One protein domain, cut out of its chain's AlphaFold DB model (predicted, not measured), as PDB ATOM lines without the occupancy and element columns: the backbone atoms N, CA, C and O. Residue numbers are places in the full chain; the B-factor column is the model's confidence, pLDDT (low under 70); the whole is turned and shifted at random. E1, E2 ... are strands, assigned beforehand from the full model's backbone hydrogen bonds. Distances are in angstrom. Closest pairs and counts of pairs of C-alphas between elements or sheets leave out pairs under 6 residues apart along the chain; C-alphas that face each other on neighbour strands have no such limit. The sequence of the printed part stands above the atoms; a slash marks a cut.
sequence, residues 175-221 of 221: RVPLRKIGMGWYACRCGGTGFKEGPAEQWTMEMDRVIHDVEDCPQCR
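This is residues 175 to 221 of the 221 residues of a protein of Chloroflexi bacterium (UniProt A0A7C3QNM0). Little regular structure is present: a small sheet of three short strands, E2, E1 and E3 side by side, has E1 in the middle, and the other printed residues are in no named element. The long loop of residues 197 to 210 joins E2 to E3 and makes one end of the elongated outline, with the chain's last residues at the other. The printed part has 47 residues, no named helix and E1, E2, E3 along the chain; the sheet is mixed, the class all strand, with 13 residues in named elements. It is compact, radius of gyration of the C-alphas 10.4 A, spanning 30 by 18 by 14 A.

E1, residues 184 to 188, is 12.9 A long, from C-alpha 184 at (-9.075, 18.736, -5.734). E2 is residues 193 to 196. E3, residues 211 to 214, ends at C-alpha 214 (-14.939, 28.024, -1.939).

E1 and E2 form an antiparallel hairpin at 144 degrees; N 186 and O 194 are 2.8 A apart, within hydrogen-bond range. E1 and E3 are parallel at 44 degrees, with N 187 and O 212 at 2.9 A. Edge strands E2 and E3 are apart.

The C-alphas farthest apart, of Met 205 and Arg 221, are 30.6 A apart. The printed part has no cut. The link from E2 to E3 is long. No printed residue is under 70 in pLDDT.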
ATOM      1  N   ARG A 175     -13.509  34.137  -2.523       95.50
ATOM      2  CA  ARG A 175     -13.844  32.716  -2.599       95.50
ATOM      3  C   ARG A 175     -14.520  32.440  -3.923       95.50
ATOM      4  O   ARG A 175     -15.326  33.237  -4.385       95.50
ATOM      5  N   VAL A 176     -14.188  31.307  -4.525       96.62
ATOM      6  CA  VAL A 176     -14.735  30.929  -5.829       96.62
ATOM      7  C   VAL A 176     -15.899  29.952  -5.663       96.62
ATOM      8  O   VAL A 176     -15.886  29.139  -4.737       96.62
ATOM      9  N   PRO A 177     -16.896  29.958  -6.563       97.44
ATOM     10  CA  PRO A 177     -17.879  28.888  -6.604       97.44
ATOM     11  C   PRO A 177     -17.204  27.523  -6.798       97.44
ATOM     12  O   PRO A 177     -16.354  27.376  -7.683       97.44
ATOM     13  N   LEU A 178     -17.643  26.491  -6.081       97.12
ATOM     14  CA  LEU A 178     -17.169  25.109  -6.211       97.12
ATOM     15  C   LEU A 178     -17.317  24.584  -7.641       97.12
ATOM     16  O   LEU A 178     -16.501  23.796  -8.122       97.12
ATOM     17  N   ARG A 179     -18.323  25.053  -8.386       96.56
ATOM     18  CA  ARG A 179     -18.464  24.699  -9.807       96.56
ATOM     19  C   ARG A 179     -17.283  25.161 -10.672       96.56
ATOM     20  O   ARG A 179     -17.035  24.527 -11.689       96.56
ATOM     21  N   LYS A 180     -16.561  26.217 -10.274       96.81
ATOM     22  CA  LYS A 180     -15.442  26.799 -11.033       96.81
ATOM     23  C   LYS A 180     -14.088  26.141 -10.760       96.81
ATOM     24  O   LYS A 180     -13.166  26.373 -11.533       96.81
ATOM     25  N   ILE A 181     -13.945  25.360  -9.690       95.81
ATOM     26  CA  ILE A 181     -12.685  24.652  -9.417       95.81
ATOM     27  C   ILE A 181     -12.625  23.325 -10.184       95.81
ATOM     28  O   ILE A 181     -13.667  22.752 -10.512       95.81
ATOM     29  N   GLY A 182     -11.421  22.837 -10.475       94.62
ATOM     30  CA  GLY A 182     -11.208  21.485 -11.000       94.62
ATOM     31  C   GLY A 182     -11.318  20.415  -9.909       94.62
ATOM     32  O   GLY A 182     -11.816  20.681  -8.816       94.62
ATOM     33  N   MET A 183     -10.841  19.208 -10.210       96.00
ATOM     34  CA  MET A 183     -10.648  18.162  -9.204       96.00
ATOM     35  C   MET A 183      -9.672  18.639  -8.115       96.00
ATOM     36  O   MET A 183      -8.663  19.264  -8.441       96.00
ATOM     37  N   GLY A 184      -9.955  18.349  -6.841       96.44
ATOM     38  CA  GLY A 184      -9.075  18.736  -5.734       96.44
ATOM     39  C   GLY A 184      -9.781  18.970  -4.398       96.44
ATOM     40  O   GLY A 184     -11.012  18.959  -4.307       96.44
ATOM     41  N   TRP A 185      -8.986  19.208  -3.352       96.50
ATOM     42  CA  TRP A 185      -9.486  19.540  -2.018       96.50
ATOM     43  C   TRP A 185     -10.097  20.940  -1.983       96.50
ATOM     44  O   TRP A 185      -9.555  21.894  -2.546       96.50
ATOM     45  N   TYR A 186     -11.209  21.085  -1.274       97.06
ATOM     46  CA  TYR A 186     -11.845  22.370  -1.029       97.06
ATOM     47  C   TYR A 186     -12.153  22.571   0.449       97.06
ATOM     48  O   TYR A 186     -12.405  21.624   1.198       97.06
ATOM     49  N   ALA A 187     -12.187  23.839   0.845       96.69
ATOM     50  CA  ALA A 187     -12.649  24.270   2.149       96.69
ATOM     51  C   ALA A 187     -13.598  25.462   1.983       96.69
ATOM     52  O   ALA A 187     -13.259  26.505   1.429       96.69
ATOM     53  N   CYS A 188     -14.833  25.292   2.428       97.31
ATOM     54  CA  CYS A 188     -15.923  26.217   2.192       97.31
ATOM     55  C   CYS A 188     -16.030  27.256   3.310       97.31
ATOM     56  O   CYS A 188     -15.725  26.991   4.476       97.31
ATOM     57  N   ARG A 189     -16.554  28.436   2.970       95.81
ATOM     58  CA  ARG A 189     -16.923  29.476   3.944       95.81
ATOM     59  C   ARG A 189     -17.909  29.016   5.016       95.81
ATOM     60  O   ARG A 189     -17.957  29.639   6.067       95.81
ATOM     61  N   CYS A 190     -18.721  27.987   4.759       96.31
ATOM     62  CA  CYS A 190     -19.670  27.481   5.753       96.31
ATOM     63  C   CYS A 190     -19.010  26.603   6.824       96.31
ATOM     64  O   CYS A 190     -19.661  26.299   7.815       96.31
ATOM     65  N   GLY A 191     -17.742  26.224   6.633       95.75
ATOM     66  CA  GLY A 191     -17.006  25.290   7.484       95.75
ATOM     67  C   GLY A 191     -16.795  23.923   6.834       95.75
ATOM     68  O   GLY A 191     -15.915  23.182   7.252       95.75
ATOM     69  N   GLY A 192     -17.556  23.621   5.781       95.75
ATOM     70  CA  GLY A 192     -17.488  22.347   5.082       95.75
ATOM     71  C   GLY A 192     -16.186  22.111   4.331       95.75
ATOM     72  O   GLY A 192     -15.667  23.021   3.688       95.75
ATOM     73  N   THR A 193     -15.681  20.885   4.361       96.06
ATOM     74  CA  THR A 193     -14.484  20.460   3.624       96.06
ATOM     75  C   THR A 193     -14.782  19.216   2.803       96.06
ATOM     76  O   THR A 193     -15.730  18.477   3.076       96.06
ATOM     77  N   GLY A 194     -13.992  18.985   1.761       95.62
ATOM     78  CA  GLY A 194     -14.115  17.773   0.964       95.62
ATOM     79  C   GLY A 194     -13.190  17.757  -0.239       95.62
ATOM     80  O   GLY A 194     -12.366  18.650  -0.425       95.62
ATOM     81  N   PHE A 195     -13.356  16.736  -1.070       95.69
ATOM     82  CA  PHE A 195     -12.648  16.593  -2.333       95.69
ATOM     83  C   PHE A 195     -13.659  16.649  -3.478       95.69
ATOM     84  O   PHE A 195     -14.672  15.948  -3.452       95.69
ATOM     85  N   LYS A 196     -13.423  17.506  -4.472       96.31
ATOM     86  CA  LYS A 196     -14.202  17.507  -5.709       96.31
ATOM     87  C   LYS A 196     -13.634  16.432  -6.622       96.31
ATOM     88  O   LYS A 196     -12.488  16.543  -7.043       96.31
ATOM     89  N   GLU A 197     -14.432  15.412  -6.903       95.19
ATOM     90  CA  GLU A 197     -14.028  14.268  -7.722       95.19
ATOM     91  C   GLU A 197     -13.807  14.640  -9.198       95.19
ATOM     92  O   GLU A 197     -14.380  15.598  -9.724       95.19
ATOM     93  N   GLY A 198     -12.974  13.843  -9.866       93.75
ATOM     94  CA  GLY A 198     -12.659  13.919 -11.289       93.75
ATOM     95  C   GLY A 198     -11.970  12.631 -11.761       93.75
ATOM     96  O   GLY A 198     -11.838  11.691 -10.973       93.75
ATOM     97  N   PRO A 199     -11.551  12.550 -13.035       94.94
ATOM     98  CA  PRO A 199     -10.860  11.375 -13.566       94.94
ATOM     99  C   PRO A 199      -9.572  11.080 -12.788       94.94
ATOM    100  O   PRO A 199      -8.753  11.978 -12.586       94.94
ATOM    101  N   ALA A 200      -9.376   9.826 -12.368       92.62
ATOM    102  CA  ALA A 200      -8.249   9.428 -11.520       92.62
ATOM    103  C   ALA A 200      -6.886   9.696 -12.183       92.62
ATOM    104  O   ALA A 200      -5.908  10.001 -11.506       92.62
ATOM    105  N   GLU A 201      -6.834   9.654 -13.513       95.25
ATOM    106  CA  GLU A 201      -5.641   9.913 -14.321       95.25
ATOM    107  C   GLU A 201      -5.183  11.377 -14.252       95.25
ATOM    108  O   GLU A 201      -4.042  11.683 -14.587       95.25
ATOM    109  N   GLN A 202      -6.061  12.291 -13.825       92.44
ATOM    110  CA  GLN A 202      -5.749  13.711 -13.648       92.44
ATOM    111  C   GLN A 202      -5.219  14.024 -12.243       92.44
ATOM    112  O   GLN A 202      -4.870  15.173 -11.969       92.44
ATOM    113  N   TRP A 203      -5.187  13.041 -11.335       94.19
ATOM    114  CA  TRP A 203      -4.740  13.262  -9.965       94.19
ATOM    115  C   TRP A 203      -3.229  13.478  -9.921       94.19
ATOM    116  O   TRP A 203      -2.454  12.782 -10.577       94.19
ATOM    117  N   THR A 204      -2.804  14.450  -9.117       92.06
ATOM    118  CA  THR A 204      -1.390  14.764  -8.908       92.06
ATOM    119  C   THR A 204      -1.105  14.976  -7.426       92.06
ATOM    120  O   THR A 204      -1.962  15.442  -6.679       92.06
ATOM    121  N   MET A 205       0.136  14.722  -6.999       91.31
ATOM    122  CA  MET A 205       0.572  15.007  -5.622       91.31
ATOM    123  C   MET A 205       0.478  16.497  -5.248       91.31
ATOM    124  O   MET A 205       0.487  16.840  -4.068       91.31
ATOM    125  N   GLU A 206       0.439  17.395  -6.235       91.12
ATOM    126  CA  GLU A 206       0.248  18.826  -5.997       91.12
ATOM    127  C   GLU A 206      -1.169  19.124  -5.493       91.12
ATOM    128  O   GLU A 206      -1.335  19.968  -4.614       91.12
ATOM    129  N   MET A 207      -2.175  18.375  -5.959       92.31
ATOM    130  CA  MET A 207      -3.565  18.544  -5.523       92.31
ATOM    131  C   MET A 207      -3.749  18.273  -4.028       92.31
ATOM    132  O   MET A 207      -4.564  18.937  -3.399       92.31
ATOM    133  N   ASP A 208      -2.959  17.377  -3.432       88.19
ATOM    134  CA  ASP A 208      -2.994  17.121  -1.982       88.19
ATOM    135  C   ASP A 208      -2.444  18.288  -1.147       88.19
ATOM    136  O   ASP A 208      -2.630  18.333   0.069       88.19
ATOM    137  N   ARG A 209      -1.744  19.237  -1.778       89.81
ATOM    138  CA  ARG A 209      -1.144  20.406  -1.114       89.81
ATOM    139  C   ARG A 209      -1.946  21.683  -1.321       89.81
ATOM    140  O   ARG A 209      -1.704  22.666  -0.623       89.81
ATOM    141  N   VAL A 210      -2.863  21.686  -2.286       91.25
ATOM    142  CA  VAL A 210      -3.658  22.856  -2.649       91.25
ATOM    143  C   VAL A 210      -5.079  22.669  -2.152       91.25
ATOM    144  O   VAL A 210      -5.798  21.768  -2.569       91.25
ATOM    145  N   ILE A 211      -5.494  23.575  -1.273       94.31
ATOM    146  CA  ILE A 211      -6.871  23.667  -0.800       94.31
ATOM    147  C   ILE A 211      -7.518  24.858  -1.501       94.31
ATOM    148  O   ILE A 211      -7.041  25.992  -1.403       94.31
ATOM    149  N   HIS A 212      -8.618  24.609  -2.203       95.69
ATOM    150  CA  HIS A 212      -9.423  25.657  -2.812       95.69
ATOM    151  C   HIS A 212     -10.416  26.237  -1.796       95.69
ATOM    152  O   HIS A 212     -11.317  25.539  -1.331       95.69
ATOM    153  N   ASP A 213     -10.293  27.527  -1.473       96.44
ATOM    154  CA  ASP A 213     -11.305  28.227  -0.675       96.44
ATOM    155  C   ASP A 213     -12.547  28.529  -1.534       96.44
ATOM    156  O   ASP A 213     -12.483  29.305  -2.496       96.44
ATOM    157  N   VAL A 214     -13.682  27.926  -1.175       97.62
ATOM    158  CA  VAL A 214     -14.939  28.024  -1.939       97.62
ATOM    159  C   VAL A 214     -16.055  28.730  -1.168       97.62
ATOM    160  O   VAL A 214     -16.046  28.806   0.065       97.62
ATOM    161  N   GLU A 215     -17.019  29.291  -1.897       96.50
ATOM    162  CA  GLU A 215     -18.160  30.010  -1.309       96.50
ATOM    163  C   GLU A 215     -19.440  29.178  -1.192       96.50
ATOM    164  O   GLU A 215     -20.272  29.468  -0.332       96.50
ATOM    165  N   ASP A 216     -19.581  28.141  -2.015       96.31
ATOM    166  CA  ASP A 216     -20.696  27.205  -2.000       96.31
ATOM    167  C   ASP A 216     -20.174  25.765  -1.955       96.31
ATOM    168  O   ASP A 216     -19.182  25.408  -2.580       96.31
ATOM    169  N   CYS A 217     -20.823  24.907  -1.176       96.44
ATOM    170  CA  CYS A 217     -20.554  23.471  -1.172       96.44
ATOM    171  C   CYS A 217     -21.857  22.705  -0.904       96.44
ATOM    172  O   CYS A 217     -22.865  23.331  -0.560       96.44
ATOM    173  N   PRO A 218     -21.883  21.367  -1.040       95.44
ATOM    174  CA  PRO A 218     -23.089  20.581  -0.780       95.44
ATOM    175  C   PRO A 218     -23.681  20.788   0.623       95.44
ATOM    176  O   PRO A 218     -24.893  20.719   0.769       95.44
ATOM    177  N   GLN A 219     -22.851  21.108   1.623       94.00
ATOM    178  CA  GLN A 219     -23.282  21.372   3.005       94.00
ATOM    179  C   GLN A 219     -23.832  22.791   3.228       94.00
ATOM    180  O   GLN A 219     -24.266  23.113   4.325       94.00
ATOM    181  N   CYS A 220     -23.788  23.673   2.224       93.19
ATOM    182  CA  CYS A 220     -24.415  24.996   2.317       93.19
ATOM    183  C   CYS A 220     -25.937  24.964   2.106       93.19
ATOM    184  O   CYS A 220     -26.558  26.023   2.170       93.19
ATOM    185  N   ARG A 221     -26.504  23.804   1.758       82.56
ATOM    186  CA  ARG A 221     -27.903  23.629   1.355       82.56
ATOM    187  C   ARG A 221     -28.733  22.995   2.454       82.56
ATOM    188  O   ARG A 221     -28.171  22.153   3.185       82.56
TER     189      ARG A 221